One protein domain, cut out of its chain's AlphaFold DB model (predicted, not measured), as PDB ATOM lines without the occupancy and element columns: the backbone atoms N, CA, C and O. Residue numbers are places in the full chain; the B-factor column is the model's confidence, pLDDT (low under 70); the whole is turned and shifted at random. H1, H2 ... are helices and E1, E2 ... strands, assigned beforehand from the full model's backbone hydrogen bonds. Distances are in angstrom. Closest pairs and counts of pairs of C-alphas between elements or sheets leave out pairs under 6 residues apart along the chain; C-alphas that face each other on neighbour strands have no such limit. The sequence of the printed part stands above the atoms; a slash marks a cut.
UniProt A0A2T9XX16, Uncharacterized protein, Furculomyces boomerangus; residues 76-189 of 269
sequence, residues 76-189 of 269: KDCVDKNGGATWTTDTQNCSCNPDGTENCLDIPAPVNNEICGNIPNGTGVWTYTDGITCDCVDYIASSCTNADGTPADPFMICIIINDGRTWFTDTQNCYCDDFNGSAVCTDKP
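Overview. This is residues 76 to 189 of the 269 residues of an uncharacterized protein of Furculomyces boomerangus (UniProt A0A2T9XX16). Three small three-stranded sheets are strung out along the longest axis, with the sheet E7 E8 E9 between the sheet E1 E2 E3, which has the short helix H1 at its far end, and the sheet E4 E5 E6. H2 packs between the sheet E4 E5 E6 and the sheet E7 E8 E9, whose edge strand E9 passes across one end of the sheet E1 E2 E3. The 114 printed residues hold two named helices and nine named strands, in the order H1 E1 E2 E3 E4 E5 E6 H2 E7 E8 E9, with 57 residues in named elements, and the class is mixed. Each sheet is antiparallel, in the order of its strands along the chain. The whole is only just compact, close to loose, with a radius of gyration of the C-alphas of 16.0 A, and spans 48 by 32 by 22 A.

Along the chain. H1 is residues 76 to 82, beginning at C-alpha 76 (-23.407, 6.604, -21.981). E1 is residues 86 to 88, E2 residues 92 to 96, 13.3 A, and E3 residues 102 to 106. After the long link, E4 is residues 124 to 127, E5 residues 133 to 137, and E6 residues 140 to 145, 15.0 A. H2, residues 154 to 162, is 12.3 A long and begins at C-alpha 154 (-42.421, 4.448, 0.489). E7 is residues 166 to 168, E8 residues 172 to 176, 13.5 A, and E9 residues 183 to 187, ending at C-alpha 187 (-19.218, 5.802, 2.125).

Arrangement. Each sheet is a meander, each strand the antiparallel neighbour of the one before, made of two hairpins. Within hydrogen-bond range are N 87 and O 94, 2.9 A, in E1 and E2; N 95 and O 103, 2.8 A, in E2 and E3; N 126 and O 134, 2.9 A, in E4 and E5; N 135 and O 143, 2.8 A, in E5 and E6; N 167 and O 174, 3.0 A, in E7 and E8; and N 175 and O 184, 2.8 A, in E8 and E9. H1 is on the sheet E1 E2 E3 at a height over the sheet of 7.9 A; its closest C-alphas to E2 are Cys 78 and Cys 96, 6.0 A. H2 is on the sheet E4 E5 E6 at a height of 9.3 A, its closest C-alphas to E6 being Ile 161 and Ala 141, 6.4 A. It is also on the sheet E7 E8 E9, over E8, at a height of 7.1 A, with the C-alphas of Cys 158 and Cys 176 5.8 A apart. The closest C-alphas of E9 and E2 are those of Val 184 and Asn 93, 6.5 A. H1 and H2 are apart. In both helices every O i to N i+4 pair is within hydrogen-bond range.

Size, cuts and confidence. The two C-alphas farthest apart, of Lys 76 and Pro 120, are 49.1 A from each other. The printed part has no cut. The one long link is E3 to E4, residues 107 to 123. The mean pLDDT of the printed part is 72.8, and 44 residues are under 70, among them residues 108 to 119 and 164 to 173.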
ATOM      1  N   LYS A  76     -22.090   6.622 -21.313       76.62
ATOM      2  CA  LYS A  76     -23.407   6.604 -21.981       76.62
ATOM      3  C   LYS A  76     -23.953   5.181 -22.107       76.62
ATOM      4  O   LYS A  76     -25.136   4.979 -21.861       76.62
ATOM      5  N   ASP A  77     -23.096   4.218 -22.440       80.81
ATOM      6  CA  ASP A  77     -23.479   2.810 -22.567       80.81
ATOM      7  C   ASP A  77     -23.906   2.217 -21.206       80.81
ATOM      8  O   ASP A  77     -24.895   1.488 -21.141       80.81
ATOM      9  N   CYS A  78     -23.224   2.575 -20.109       81.62
ATOM     10  CA  CYS A  78     -23.616   2.213 -18.740       81.62
ATOM     11  C   CYS A  78     -24.963   2.843 -18.335       81.62
ATOM     12  O   CYS A  78     -25.852   2.143 -17.850       81.62
ATOM     13  N   VAL A  79     -25.145   4.144 -18.596       72.31
ATOM     14  CA  VAL A  79     -26.397   4.871 -18.316       72.31
ATOM     15  C   VAL A  79     -27.577   4.242 -19.062       72.31
ATOM     16  O   VAL A  79     -28.627   3.997 -18.472       72.31
ATOM     17  N   ASP A  80     -27.404   3.943 -20.351       79.00
ATOM     18  CA  ASP A  80     -28.452   3.349 -21.185       79.00
ATOM     19  C   ASP A  80     -28.766   1.899 -20.781       79.00
ATOM     20  O   ASP A  80     -29.923   1.485 -20.846       79.00
ATOM     21  N   LYS A  81     -27.756   1.130 -20.343       90.75
ATOM     22  CA  LYS A  81     -27.914  -0.246 -19.841       90.75
ATOM     23  C   LYS A  81     -28.755  -0.290 -18.561       90.75
ATOM     24  O   LYS A  81     -29.623  -1.153 -18.449       90.75
ATOM     25  N   ASN A  82     -28.479   0.603 -17.610       85.38
ATOM     26  CA  ASN A  82     -29.063   0.564 -16.265       85.38
ATOM     27  C   ASN A  82     -30.262   1.517 -16.085       85.38
ATOM     28  O   ASN A  82     -30.838   1.590 -15.004       85.38
ATOM     29  N   GLY A  83     -30.664   2.239 -17.138       81.12
ATOM     30  CA  GLY A  83     -31.813   3.153 -17.125       81.12
ATOM     31  C   GLY A  83     -31.556   4.504 -16.443       81.12
ATOM     32  O   GLY A  83     -32.473   5.315 -16.341       81.12
ATOM     33  N   GLY A  84     -30.323   4.767 -16.007       77.75
ATOM     34  CA  GLY A  84     -29.928   5.970 -15.283       77.75
ATOM     35  C   GLY A  84     -28.431   5.989 -14.965       77.75
ATOM     36  O   GLY A  84     -27.747   4.975 -15.066       77.75
ATOM     37  N   ALA A  85     -27.911   7.159 -14.584       64.69
ATOM     38  CA  ALA A  85     -26.521   7.307 -14.127       64.69
ATOM     39  C   ALA A  85     -26.291   6.768 -12.706       64.69
ATOM     40  O   ALA A  85     -25.164   6.427 -12.347       64.69
ATOM     41  N   THR A  86     -27.365   6.683 -11.927       73.31
ATOM     42  CA  THR A  86     -27.445   6.094 -10.593       73.31
ATOM     43  C   THR A  86     -28.703   5.241 -10.526       73.31
ATOM     44  O   THR A  86     -29.726   5.611 -11.107       73.31
ATOM     45  N   TRP A  87     -28.638   4.110  -9.832       81.88
ATOM     46  CA  TRP A  87     -29.775   3.220  -9.611       81.88
ATOM     47  C   TRP A  87     -29.628   2.500  -8.274       81.88
ATOM     48  O   TRP A  87     -28.520   2.348  -7.760       81.88
ATOM     49  N   THR A  88     -30.744   2.027  -7.736       73.25
ATOM     50  CA  THR A  88     -30.789   1.283  -6.477       73.25
ATOM     51  C   THR A  88     -31.360  -0.106  -6.737       73.25
ATOM     52  O   THR A  88     -32.256  -0.278  -7.565       73.25
ATOM     53  N   THR A  89     -30.810  -1.104  -6.057       80.88
ATOM     54  CA  THR A  89     -31.353  -2.460  -5.936       80.88
ATOM     55  C   THR A  89     -31.734  -2.706  -4.478       80.88
ATOM     56  O   THR A  89     -31.344  -1.936  -3.603       80.88
ATOM     57  N   ASP A  90     -32.424  -3.812  -4.197       68.69
ATOM     58  CA  ASP A  90     -32.832  -4.212  -2.840       68.69
ATOM     59  C   ASP A  90     -31.675  -4.249  -1.815       68.69
ATOM     60  O   ASP A  90     -31.915  -4.220  -0.610       68.69
ATOM     61  N   THR A  91     -30.419  -4.339  -2.277       75.88
ATOM     62  CA  THR A  91     -29.228  -4.467  -1.426       75.88
ATOM     63  C   THR A  91     -28.084  -3.511  -1.762       75.88
ATOM     64  O   THR A  91     -27.102  -3.500  -1.024       75.88
ATOM     65  N   GLN A  92     -28.137  -2.736  -2.854       84.38
ATOM     66  CA  GLN A  92     -27.011  -1.900  -3.300       84.38
ATOM     67  C   GLN A  92     -27.450  -0.575  -3.933       84.38
ATOM     68  O   GLN A  92     -28.363  -0.534  -4.755       84.38
ATOM     69  N   ASN A  93     -26.717   0.500  -3.634       79.31
ATOM     70  CA  ASN A  93     -26.761   1.745  -4.401       79.31
ATOM     71  C   ASN A  93     -25.628   1.761  -5.416       79.31
ATOM     72  O   ASN A  93     -24.461   1.629  -5.055       79.31
ATOM     73  N   CYS A  94     -25.964   1.953  -6.684       84.94
ATOM     74  CA  CYS A  94     -25.046   1.823  -7.798       84.94
ATOM     75  C   CYS A  94     -24.980   3.089  -8.659       84.94
ATOM     76  O   CYS A  94     -25.923   3.878  -8.746       84.94
ATOM     77  N   SER A  95     -23.840   3.277  -9.320       81.38
ATOM     78  CA  SER A  95     -23.538   4.442 -10.150       81.38
ATOM     79  C   SER A  95     -22.622   4.086 -11.324       81.38
ATOM     80  O   SER A  95     -21.825   3.150 -11.247       81.38
ATOM     81  N   CYS A  96     -22.732   4.835 -12.422       76.19
ATOM     82  CA  CYS A  96     -21.857   4.701 -13.586       76.19
ATOM     83  C   CYS A  96     -20.595   5.564 -13.441       76.19
ATOM     84  O   CYS A  96     -20.676   6.787 -13.323       76.19
ATOM     85  N   ASN A  97     -19.422   4.944 -13.545       71.94
ATOM     86  CA  ASN A  97     -18.141   5.642 -13.609       71.94
ATOM     87  C   ASN A  97     -17.889   6.233 -15.015       71.94
ATOM     88  O   ASN A  97     -18.396   5.706 -16.010       71.94
ATOM     89  N   PRO A  98     -17.046   7.280 -15.156       67.69
ATOM     90  CA  PRO A  98     -16.721   7.883 -16.456       67.69
ATOM     91  C   PRO A  98     -16.094   6.927 -17.488       67.69
ATOM     92  O   PRO A  98     -16.142   7.200 -18.686       67.69
ATOM     93  N   ASP A  99     -15.504   5.816 -17.039       67.69
ATOM     94  CA  ASP A  99     -14.939   4.757 -17.885       67.69
ATOM     95  C   ASP A  99     -15.957   3.669 -18.285       67.69
ATOM     96  O   ASP A  99     -15.603   2.728 -18.996       67.69
ATOM     97  N   GLY A 100     -17.223   3.816 -17.876       73.19
ATOM     98  CA  GLY A 100     -18.316   2.876 -18.135       73.19
ATOM     99  C   GLY A 100     -18.369   1.677 -17.191       73.19
ATOM    100  O   GLY A 100     -19.178   0.779 -17.417       73.19
ATOM    101  N   THR A 101     -17.525   1.635 -16.156       83.06
ATOM    102  CA  THR A 101     -17.651   0.643 -15.081       83.06
ATOM    103  C   THR A 101     -18.756   1.022 -14.092       83.06
ATOM    104  O   THR A 101     -19.236   2.156 -14.065       83.06
ATOM    105  N   GLU A 102     -19.177   0.054 -13.284       89.06
ATOM    106  CA  GLU A 102     -20.241   0.206 -12.291       89.06
ATOM    107  C   GLU A 102     -19.603   0.278 -10.900       89.06
ATOM    108  O   GLU A 102     -18.770  -0.563 -10.560       89.06
ATOM    109  N   ASN A 103     -19.977   1.279 -10.106       82.62
ATOM    110  CA  ASN A 103     -19.605   1.394  -8.701       82.62
ATOM    111  C   ASN A 103     -20.853   1.182  -7.840       82.62
ATOM    112  O   ASN A 103     -21.747   2.031  -7.858       82.62
ATOM    113  N   CYS A 104     -20.902   0.063  -7.119       85.56
ATOM    114  CA  CYS A 104     -22.008  -0.325  -6.246       85.56
ATOM    115  C   CYS A 104     -21.539  -0.397  -4.791       85.56
ATOM    116  O   CYS A 104     -20.544  -1.057  -4.491       85.56
ATOM    117  N   LEU A 105     -22.281   0.264  -3.906       79.25
ATOM    118  CA  LEU A 105     -22.112   0.236  -2.458       79.25
ATOM    119  C   LEU A 105     -23.237  -0.592  -1.844       79.25
ATOM    120  O   LEU A 105     -24.408  -0.357  -2.152       79.25
ATOM    121  N   ASP A 106     -22.890  -1.536  -0.971       81.12
ATOM    122  CA  ASP A 106     -23.876  -2.299  -0.207       81.12
ATOM    123  C   ASP A 106     -24.682  -1.362   0.697       81.12
ATOM    124  O   ASP A 106     -24.115  -0.588   1.473       81.12
ATOM    125  N   ILE A 107     -26.009  -1.458   0.596       74.88
ATOM    126  CA  ILE A 107     -26.941  -0.870   1.553       74.88
ATOM    127  C   ILE A 107     -26.791  -1.684   2.844       74.88
ATOM    128  O   ILE A 107     -26.955  -2.909   2.817       74.88
ATOM    129  N   PRO A 108     -26.456  -1.048   3.977       67.69
ATOM    130  CA  PRO A 108     -26.324  -1.745   5.238       67.69
ATOM    131  C   PRO A 108     -27.700  -2.252   5.665       67.69
ATOM    132  O   PRO A 108     -28.717  -1.605   5.409       67.69
ATOM    133  N   ALA A 109     -27.729  -3.411   6.326       66.25
ATOM    134  CA  ALA A 109     -28.973  -3.977   6.833       66.25
ATOM    135  C   ALA A 109     -29.728  -2.943   7.698       66.25
ATOM    136  O   ALA A 109     -29.080  -2.214   8.461       66.25
ATOM    137  N   PRO A 110     -31.066  -2.869   7.583       62.38
ATOM    138  CA  PRO A 110     -31.858  -1.867   8.282       62.38
ATOM    139  C   PRO A 110     -31.682  -1.982   9.796       62.38
ATOM    140  O   PRO A 110     -31.562  -3.075  10.352       62.38
ATOM    141  N   VAL A 111     -31.616  -0.831  10.459       57.69
ATOM    142  CA  VAL A 111     -31.001  -0.733  11.792       57.69
ATOM    143  C   VAL A 111     -31.917  -1.217  12.926       57.69
ATOM    144  O   VAL A 111     -31.442  -1.447  14.041       57.69
ATOM    145  N   ASN A 112     -33.230  -1.345  12.697       55.03
ATOM    146  CA  ASN A 112     -34.189  -1.264  13.797       55.03
ATOM    147  C   ASN A 112     -34.697  -2.593  14.386       55.03
ATOM    148  O   ASN A 112     -35.774  -3.124  14.124       55.03
ATOM    149  N   ASN A 113     -33.948  -3.011  15.396       50.62
ATOM    150  CA  ASN A 113     -34.261  -4.042  16.382       50.62
ATOM    151  C   ASN A 113     -35.529  -3.781  17.255       50.62
ATOM    152  O   ASN A 113     -35.697  -4.446  18.274       50.62
ATOM    153  N   GLU A 114     -36.423  -2.838  16.921       55.75
ATOM    154  CA  GLU A 114     -37.606  -2.504  17.750       55.75
ATOM    155  C   GLU A 114     -38.968  -2.779  17.096       55.75
ATOM    156  O   GLU A 114     -39.867  -3.264  17.791       55.75
ATOM    157  N   ILE A 115     -39.122  -2.555  15.783       61.66
ATOM    158  CA  ILE A 115     -40.400  -2.759  15.071       61.66
ATOM    159  C   ILE A 115     -40.780  -4.238  15.066       61.66
ATOM    160  O   ILE A 115     -41.804  -4.641  15.616       61.66
ATOM    161  N   CYS A 116     -39.905  -5.073  14.514       67.44
ATOM    162  CA  CYS A 116     -40.107  -6.517  14.483       67.44
ATOM    163  C   CYS A 116     -39.362  -7.242  15.620       67.44
ATOM    164  O   CYS A 116     -39.649  -8.407  15.890       67.44
ATOM    165  N   GLY A 117     -38.438  -6.568  16.322       59.88
ATOM    166  CA  GLY A 117     -37.636  -7.150  17.411       59.88
ATOM    167  C   GLY A 117     -38.448  -7.616  18.623       59.88
ATOM    168  O   GLY A 117     -38.065  -8.566  19.304       59.88
ATOM    169  N   ASN A 118     -39.616  -7.009  18.853       64.19
ATOM    170  CA  ASN A 118     -40.551  -7.413  19.905       64.19
ATOM    171  C   ASN A 118     -41.530  -8.527  19.471       64.19
ATOM    172  O   ASN A 118     -42.318  -9.006  20.292       64.19
ATOM    173  N   ILE A 119     -41.497  -8.966  18.205       69.69
ATOM    174  CA  ILE A 119     -42.346 -10.052  17.702       69.69
ATOM    175  C   ILE A 119     -41.655 -11.403  17.948       69.69
ATOM    176  O   ILE A 119     -40.506 -11.590  17.540       69.69
ATOM    177  N   PRO A 120     -42.335 -12.399  18.553       70.50
ATOM    178  CA  PRO A 120     -41.773 -13.736  18.722       70.50
ATOM    179  C   PRO A 120     -41.333 -14.355  17.385       70.50
ATOM    180  O   PRO A 120     -42.155 -14.610  16.508       70.50
ATOM    181  N   ASN A 121     -40.038 -14.663  17.266       68.94
ATOM    182  CA  ASN A 121     -39.381 -15.175  16.052       68.94
ATOM    183  C   ASN A 121     -39.317 -14.180  14.871       68.94
ATOM    184  O   ASN A 121     -39.140 -14.611  13.733       68.94
ATOM    185  N   GLY A 122     -39.490 -12.874  15.109       66.94
ATOM    186  CA  GLY A 122     -39.281 -11.828  14.096       66.94
ATOM    187  C   GLY A 122     -40.244 -11.854  12.908       66.94
ATOM    188  O   GLY A 122     -40.035 -11.123  11.945       66.94
ATOM    189  N   THR A 123     -41.276 -12.700  12.966       80.19
ATOM    190  CA  THR A 123     -42.231 -12.942  11.880       80.19
ATOM    191  C   THR A 123     -43.644 -12.696  12.383       80.19
ATOM    192  O   THR A 123     -44.072 -13.320  13.357       80.19
ATOM    193  N   GLY A 124     -44.384 -11.803  11.734       77.62
ATOM    194  CA  GLY A 124     -45.729 -11.431  12.164       77.62
ATOM    195  C   GLY A 124     -46.157 -10.082  11.607       77.62
ATOM    196  O   GLY A 124     -45.652  -9.647  10.581       77.62
ATOM    197  N   VAL A 125     -47.084  -9.427  12.300       80.69
ATOM    198  CA  VAL A 125     -47.609  -8.111  11.927       80.69
ATOM    199  C   VAL A 125     -47.369  -7.147  13.080       80.69
ATOM    200  O   VAL A 125     -47.678  -7.470  14.230       80.69
ATOM    201  N   TRP A 126     -46.839  -5.969  12.769       75.06
ATOM    202  CA  TRP A 126     -46.687  -4.855  13.697       75.06
ATOM    203  C   TRP A 126     -47.595  -3.698  13.291       75.06
ATOM    204  O   TRP A 126     -47.786  -3.452  12.104       75.06
ATOM    205  N   THR A 127     -48.127  -2.962  14.263       71.62
ATOM    206  CA  THR A 127     -48.960  -1.781  14.008       71.62
ATOM    207  C   THR A 127     -48.400  -0.592  14.774       71.62
ATOM    208  O   THR A 127     -48.301  -0.628  16.001       71.62
ATOM    209  N   TYR A 128     -48.047   0.461  14.041       67.38
ATOM    210  CA  TYR A 128     -47.604   1.737  14.584       67.38
ATOM    211  C   TYR A 128     -48.781   2.544  15.141       67.38
ATOM    212  O   TYR A 128     -49.936   2.335  14.766       67.38
ATOM    213  N   THR A 129     -48.489   3.510  16.011       58.12
ATOM    214  CA  THR A 129     -49.499   4.325  16.711       58.12
ATOM    215  C   THR A 129     -50.452   5.089  15.790       58.12
ATOM    216  O   THR A 129     -51.605   5.285  16.166       58.12
ATOM    217  N   ASP A 130     -50.016   5.443  14.578       63.25
ATOM    218  CA  ASP A 130     -50.832   6.149  13.577       63.25
ATOM    219  C   ASP A 130     -51.623   5.201  12.647       63.25
ATOM    220  O   ASP A 130     -52.173   5.613  11.627       63.25
ATOM    221  N   GLY A 131     -51.690   3.907  12.983       69.50
ATOM    222  CA  GLY A 131     -52.466   2.902  12.251       69.50
ATOM    223  C   GLY A 131     -51.765   2.303  11.029       69.50
ATOM    224  O   GLY A 131     -52.360   1.476  10.336       69.50
ATOM    225  N   ILE A 132     -50.501   2.664  10.779       75.88
ATOM    226  CA  ILE A 132     -49.656   1.983   9.791       75.88
ATOM    227  C   ILE A 132     -49.380   0.561  10.286       75.88
ATOM    228  O   ILE A 132     -48.911   0.366  11.403       75.88
ATOM    229  N   THR A 133     -49.665  -0.435   9.457       80.31
ATOM    230  CA  THR A 133     -49.484  -1.856   9.746       80.31
ATOM    231  C   THR A 133     -48.430  -2.434   8.811       80.31
ATOM    232  O   THR A 133     -48.585  -2.334   7.595       80.31
ATOM    233  N   CYS A 134     -47.374  -3.024   9.370       78.44
ATOM    234  CA  CYS A 134     -46.251  -3.608   8.641       78.44
ATOM    235  C   CYS A 134     -46.176  -5.128   8.830       78.44
ATOM    236  O   CYS A 134     -46.266  -5.621   9.957       78.44
ATOM    237  N   ASP A 135     -45.944  -5.860   7.744       81.94
ATOM    238  CA  ASP A 135     -45.521  -7.258   7.790       81.94
ATOM    239  C   ASP A 135     -44.040  -7.332   8.167       81.94
ATOM    240  O   ASP A 135     -43.203  -6.627   7.602       81.94
ATOM    241  N   CYS A 136     -43.722  -8.212   9.109       78.44
ATOM    242  CA  CYS A 136     -42.375  -8.504   9.575       78.44
ATOM    243  C   CYS A 136     -41.938  -9.894   9.106       78.44
ATOM    244  O   CYS A 136     -42.658 -10.875   9.317       78.44
ATOM    245  N   VAL A 137     -40.735  -9.980   8.539       75.62
ATOM    246  CA  VAL A 137     -40.051 -11.220   8.146       75.62
ATOM    247  C   VAL A 137     -38.600 -11.128   8.614       75.62
ATOM    248  O   VAL A 137     -37.949 -10.114   8.386       75.62
ATOM    249  N   ASP A 138     -38.093 -12.162   9.291       75.06
ATOM    250  CA  ASP A 138     -36.712 -12.220   9.802       75.06
ATOM    251  C   ASP A 138     -36.268 -10.960  10.584       75.06
ATOM    252  O   ASP A 138     -35.128 -10.511  10.486       75.06
ATOM    253  N   TYR A 139     -37.171 -10.413  11.409       68.06
ATOM    254  CA  TYR A 139     -36.991  -9.183  12.198       68.06
ATOM    255  C   TYR A 139     -36.891  -7.878  11.381       68.06
ATOM    256  O   TYR A 139     -36.531  -6.844  11.940       68.06
ATOM    257  N   ILE A 140     -37.273  -7.890  10.103       67.25
ATOM    258  CA  ILE A 140     -37.286  -6.721   9.214       67.25
ATOM    259  C   ILE A 140     -38.718  -6.473   8.722       67.25
ATOM    260  O   ILE A 140     -39.421  -7.411   8.346       67.25
ATOM    261  N   ALA A 141     -39.165  -5.214   8.713       72.00
ATOM    262  CA  ALA A 141     -40.450  -4.853   8.117       72.00
ATOM    263  C   ALA A 141     -40.326  -4.831   6.582       72.00
ATOM    264  O   ALA A 141     -39.501  -4.101   6.040       72.00
ATOM    265  N   SER A 142     -41.124  -5.642   5.882       69.00
ATOM    266  CA  SER A 142     -41.012  -5.854   4.427       69.00
ATOM    267  C   SER A 142     -42.054  -5.101   3.600       69.00
ATOM    268  O   SER A 142     -41.830  -4.808   2.427       69.00
ATOM    269  N   SER A 143     -43.216  -4.823   4.185       74.31
ATOM    270  CA  SER A 143     -44.358  -4.201   3.511       74.31
ATOM    271  C   SER A 143     -45.235  -3.515   4.545       74.31
ATOM    272  O   SER A 143     -45.589  -4.143   5.535       74.31
ATOM    273  N   CYS A 144     -45.603  -2.250   4.325       76.62
ATOM    274  CA  CYS A 144     -46.495  -1.521   5.228       76.62
ATOM    275  C   CYS A 144     -47.707  -0.931   4.497       76.62
ATOM    276  O   CYS A 144     -47.636  -0.523   3.337       76.62
ATOM    277  N   THR A 145     -48.824  -0.857   5.214       83.69
ATOM    278  CA  THR A 145     -50.115  -0.333   4.753       83.69
ATOM    279  C   THR A 145     -50.696   0.628   5.779       83.69
ATOM    280  O   THR A 145     -50.445   0.485   6.972       83.69
ATOM    281  N   ASN A 146     -51.468   1.613   5.337       78.69
ATOM    282  CA  ASN A 146     -52.197   2.517   6.222       78.69
ATOM    283  C   ASN A 146     -53.434   1.817   6.819       78.69
ATOM    284  O   ASN A 146     -53.846   0.748   6.366       78.69
ATOM    285  N   ALA A 147     -54.084   2.450   7.799       76.94
ATOM    286  CA  ALA A 147     -55.264   1.901   8.481       76.94
ATOM    287  C   ALA A 147     -56.478   1.630   7.562       76.94
ATOM    288  O   ALA A 147     -57.376   0.873   7.932       76.94
ATOM    289  N   ASP A 148     -56.521   2.240   6.374       78.62
ATOM    290  CA  ASP A 148     -57.535   2.009   5.337       78.62
ATOM    291  C   ASP A 148     -57.161   0.889   4.340       78.62
ATOM    292  O   ASP A 148     -57.934   0.584   3.430       78.62
ATOM    293  N   GLY A 149     -55.993   0.262   4.513       73.88
ATOM    294  CA  GLY A 149     -55.451  -0.780   3.642       73.88
ATOM    295  C   GLY A 149     -54.737  -0.264   2.387       73.88
ATOM    296  O   GLY A 149     -54.327  -1.077   1.557       73.88
ATOM    297  N   THR A 150     -54.575   1.053   2.214       78.94
ATOM    298  CA  THR A 150     -53.735   1.598   1.134       78.94
ATOM    299  C   THR A 150     -52.247   1.336   1.406       78.94
ATOM    300  O   THR A 150     -51.855   1.217   2.569       78.94
ATOM    301  N   PRO A 151     -51.385   1.236   0.373       73.25
ATOM    302  CA  PRO A 151     -49.938   1.180   0.577       73.25
ATOM    303  C   PRO A 151     -49.464   2.397   1.378       73.25
ATOM    304  O   PRO A 151     -49.852   3.524   1.066       73.25
ATOM    305  N   ALA A 152     -48.635   2.176   2.400       75.38
ATOM    306  CA  ALA A 152     -47.990   3.284   3.092       75.38
ATOM    307  C   ALA A 152     -46.986   3.977   2.153       75.38
ATOM    308  O   ALA A 152     -46.464   3.363   1.219       75.38
ATOM    309  N   ASP A 153     -46.737   5.263   2.391       77.56
ATOM    310  CA  ASP A 153     -45.794   6.053   1.597       77.56
ATOM    311  C   ASP A 153     -44.386   5.412   1.652       77.56
ATOM    312  O   ASP A 153     -43.870   5.224   2.758       77.56
ATOM    313  N   PRO A 154     -43.744   5.074   0.512       75.12
ATOM    314  CA  PRO A 154     -42.421   4.448   0.489       75.12
ATOM    315  C   PRO A 154     -41.355   5.199   1.296       75.12
ATOM    316  O   PRO A 154     -40.515   4.577   1.947       75.12
ATOM    317  N   PHE A 155     -41.392   6.532   1.299       72.75
ATOM    318  CA  PHE A 155     -40.461   7.351   2.068       72.75
ATOM    319  C   PHE A 155     -40.704   7.213   3.577       72.75
ATOM    320  O   PHE A 155     -39.755   7.030   4.345       72.75
ATOM    321  N   MET A 156     -41.971   7.183   4.000       71.38
ATOM    322  CA  MET A 156     -42.330   6.883   5.390       71.38
ATOM    323  C   MET A 156     -41.949   5.452   5.780       71.38
ATOM    324  O   MET A 156     -41.445   5.250   6.880       71.38
ATOM    325  N   ILE A 157     -42.115   4.473   4.883       73.88
ATOM    326  CA  ILE A 157     -41.668   3.088   5.097       73.88
ATOM    327  C   ILE A 157     -40.159   3.048   5.368       73.88
ATOM    328  O   ILE A 157     -39.739   2.419   6.335       73.88
ATOM    329  N   CYS A 158     -39.343   3.757   4.585       75.94
ATOM    330  CA  CYS A 158     -37.898   3.810   4.816       75.94
ATOM    331  C   CYS A 158     -37.520   4.471   6.148       75.94
ATOM    332  O   CYS A 158     -36.660   3.938   6.852       75.94
ATOM    333  N   ILE A 159     -38.171   5.584   6.522       73.94
ATOM    334  CA  ILE A 159     -37.963   6.232   7.831       73.94
ATOM    335  C   ILE A 159     -38.269   5.245   8.956       73.94
ATOM    336  O   ILE A 159     -37.480   5.097   9.889       73.94
ATOM    337  N   ILE A 160     -39.416   4.570   8.847       69.94
ATOM    338  CA  ILE A 160     -39.895   3.579   9.804       69.94
ATOM    339  C   ILE A 160     -38.886   2.430   9.905       69.94
ATOM    340  O   ILE A 160     -38.493   2.100  11.010       69.94
ATOM    341  N   ILE A 161     -38.404   1.866   8.795       73.00
ATOM    342  CA  ILE A 161     -37.449   0.738   8.758       73.00
ATOM    343  C   ILE A 161     -36.049   1.094   9.299       73.00
ATOM    344  O   ILE A 161     -35.365   0.234   9.851       73.00
ATOM    345  N   ASN A 162     -35.592   2.337   9.151       71.12
ATOM    346  CA  ASN A 162     -34.225   2.728   9.522       71.12
ATOM    347  C   ASN A 162     -34.131   3.538  10.824       71.12
ATOM    348  O   ASN A 162     -33.056   4.037  11.146       71.12
ATOM    349  N   ASP A 163     -35.234   3.638  11.575       70.19
ATOM    350  CA  ASP A 163     -35.349   4.440  12.807       70.19
ATOM    351  C   ASP A 163     -34.968   5.923  12.600       70.19
ATOM    352  O   ASP A 163     -34.317   6.572  13.419       70.19
ATOM    353  N   GLY A 164     -35.361   6.471  11.445       64.44
ATOM    354  CA  GLY A 164     -35.113   7.862  11.078       64.44
ATOM    355  C   GLY A 164     -34.919   8.093   9.579       64.44
ATOM    356  O   GLY A 164     -34.578   7.194   8.815       64.44
ATOM    357  N   ARG A 165     -35.087   9.352   9.147       65.62
ATOM    358  CA  ARG A 165     -34.831   9.780   7.753       65.62
ATOM    359  C   ARG A 165     -33.357   9.679   7.359       65.62
ATOM    360  O   ARG A 165     -33.050   9.603   6.173       65.62
ATOM    361  N   THR A 166     -32.455   9.719   8.336       64.94
ATOM    362  CA  THR A 166     -31.003   9.621   8.152       64.94
ATOM    363  C   THR A 166     -30.405   8.781   9.268       64.94
ATOM    364  O   THR A 166     -30.699   9.043  10.434       64.94
ATOM    365  N   TRP A 167     -29.519   7.850   8.929       69.19
ATOM    366  CA  TRP A 167     -28.806   7.013   9.893       69.19
ATOM    367  C   TRP A 167     -27.326   6.892   9.525       69.19
ATOM    368  O   TRP A 167     -26.891   7.262   8.432       69.19
ATOM    369  N   PHE A 168     -26.539   6.396  10.473       69.62
ATOM    370  CA  PHE A 168     -25.089   6.292  10.360       69.62
ATOM    371  C   PHE A 168     -24.646   4.880  10.721       69.62
ATOM    372  O   PHE A 168     -25.117   4.314  11.706       69.62
ATOM    373  N   THR A 169     -23.707   4.339   9.954       69.00
ATOM    374  CA  THR A 169     -22.972   3.122  10.312       69.00
ATOM    375  C   THR A 169     -21.510   3.474  10.600       69.00
ATOM    376  O   THR A 169     -21.095   4.632  10.488       69.00
ATOM    377  N   ASP A 170     -20.697   2.481  10.958       65.75
ATOM    378  CA  ASP A 170     -19.254   2.684  11.144       65.75
ATOM    379  C   ASP A 170     -18.560   3.194   9.864       65.75
ATOM    380  O   ASP A 170     -17.571   3.929   9.944       65.75
ATOM    381  N   THR A 171     -19.092   2.836   8.688       66.25
ATOM    382  CA  THR A 171     -18.471   3.066   7.375       66.25
ATOM    383  C   THR A 171     -19.267   3.961   6.431       66.25
ATOM    384  O   THR A 171     -18.685   4.427   5.457       66.25
ATOM    385  N   GLN A 172     -20.552   4.232   6.680       68.75
ATOM    386  CA  GLN A 172     -21.435   4.932   5.737       68.75
ATOM    387  C   GLN A 172     -22.360   5.953   6.418       68.75
ATOM    388  O   GLN A 172     -22.733   5.813   7.585       68.75
ATOM    389  N   ASN A 173     -22.767   6.961   5.644       69.75
ATOM    390  CA  ASN A 173     -23.884   7.850   5.960       69.75
ATOM    391  C   ASN A 173     -25.061   7.473   5.049       69.75
ATOM    392  O   ASN A 173     -24.867   7.321   3.843       69.75
ATOM    393  N   CYS A 174     -26.269   7.364   5.596       76.56
ATOM    394  CA  CYS A 174     -27.445   6.917   4.855       76.56
ATOM    395  C   CYS A 174     -28.649   7.844   5.051       76.56
ATOM    396  O   CYS A 174     -28.791   8.481   6.099       76.56
ATOM    397  N   TYR A 175     -29.531   7.899   4.053       78.25
ATOM    398  CA  TYR A 175     -30.796   8.625   4.105       78.25
ATOM    399  C   TYR A 175     -31.896   7.957   3.267       78.25
ATOM    400  O   TYR A 175     -31.615   7.165   2.372       78.25
ATOM    401  N   CYS A 176     -33.153   8.295   3.548       75.19
ATOM    402  CA  CYS A 176     -34.305   7.888   2.742       75.19
ATOM    403  C   CYS A 176     -34.562   8.881   1.606       75.19
ATOM    404  O   CYS A 176     -34.737  10.072   1.867       75.19
ATOM    405  N   ASP A 177     -34.600   8.403   0.362       73.19
ATOM    406  CA  ASP A 177     -34.918   9.226  -0.808       73.19
ATOM    407  C   ASP A 177     -36.397   9.653  -0.819       73.19
ATOM    408  O   ASP A 177     -37.296   8.815  -0.738       73.19
ATOM    409  N   ASP A 178     -36.648  10.960  -0.948       69.88
ATOM    410  CA  ASP A 178     -37.998  11.540  -0.867       69.88
ATOM    411  C   ASP A 178     -38.896  11.194  -2.079       69.88
ATOM    412  O   ASP A 178     -40.102  11.423  -2.026       69.88
ATOM    413  N   PHE A 179     -38.343  10.683  -3.191       62.62
ATOM    414  CA  PHE A 179     -39.097  10.396  -4.420       62.62
ATOM    415  C   PHE A 179     -39.488   8.927  -4.569       62.62
ATOM    416  O   PHE A 179     -40.525   8.631  -5.164       62.62
ATOM    417  N   ASN A 180     -38.643   8.007  -4.101       69.56
ATOM    418  CA  ASN A 180     -38.856   6.568  -4.266       69.56
ATOM    419  C   ASN A 180     -38.820   5.769  -2.952       69.56
ATOM    420  O   ASN A 180     -39.128   4.579  -2.975       69.56
ATOM    421  N   GLY A 181     -38.473   6.396  -1.824       68.38
ATOM    422  CA  GLY A 181     -38.411   5.735  -0.522       68.38
ATOM    423  C   GLY A 181     -37.298   4.701  -0.376       68.38
ATOM    424  O   GLY A 181     -37.374   3.849   0.500       68.38
ATOM    425  N   SER A 182     -36.270   4.733  -1.223       76.25
ATOM    426  CA  SER A 182     -35.128   3.824  -1.110       76.25
ATOM    427  C   SER A 182     -34.093   4.358  -0.125       76.25
ATOM    428  O   SER A 182     -33.899   5.568   0.017       76.25
ATOM    429  N   ALA A 183     -33.379   3.437   0.516       77.19
ATOM    430  CA  ALA A 183     -32.201   3.749   1.308       77.19
ATOM    431  C   ALA A 183     -31.037   4.149   0.390       77.19
ATOM    432  O   ALA A 183     -30.481   3.302  -0.309       77.19
ATOM    433  N   VAL A 184     -30.635   5.420   0.414       77.56
ATOM    434  CA  VAL A 184     -29.449   5.928  -0.282       77.56
ATOM    435  C   VAL A 184     -28.310   6.071   0.719       77.56
ATOM    436  O   VAL A 184     -28.392   6.848   1.669       77.56
ATOM    437  N   CYS A 185     -27.230   5.328   0.495       75.81
ATOM    438  CA  CYS A 185     -26.056   5.303   1.361       75.81
ATOM    439  C   CYS A 185     -24.792   5.672   0.589       75.81
ATOM    440  O   CYS A 185     -24.587   5.229  -0.543       75.81
ATOM    441  N   THR A 186     -23.929   6.460   1.224       69.88
ATOM    442  CA  THR A 186     -22.602   6.818   0.721       69.88
ATOM    443  C   THR A 186     -21.539   6.442   1.740       69.88
ATOM    444  O   THR A 186     -21.749   6.559   2.951       69.88
ATOM    445  N   ASP A 187     -20.374   6.009   1.257       67.00
ATOM    446  CA  ASP A 187     -19.218   5.802   2.125       67.00
ATOM    447  C   ASP A 187     -18.905   7.088   2.889       67.00
ATOM    448  O   ASP A 187     -18.817   8.190   2.333       67.00
ATOM    449  N   LYS A 188     -18.717   6.936   4.197       61.62
ATOM    450  CA  LYS A 188     -18.276   8.011   5.069       61.62
ATOM    451  C   LYS A 188     -16.916   8.486   4.553       61.62
ATOM    452  O   LYS A 188     -16.020   7.657   4.370       61.62
ATOM    453  N   PRO A 189     -16.721   9.798   4.323       52.75
ATOM    454  CA  PRO A 189     -15.448  10.293   3.826       52.75
ATOM    455  C   PRO A 189     -14.334   9.871   4.784       52.75
ATOM    456  O   PRO A 189     -14.432  10.104   5.993       52.75
TER     457      PRO A 189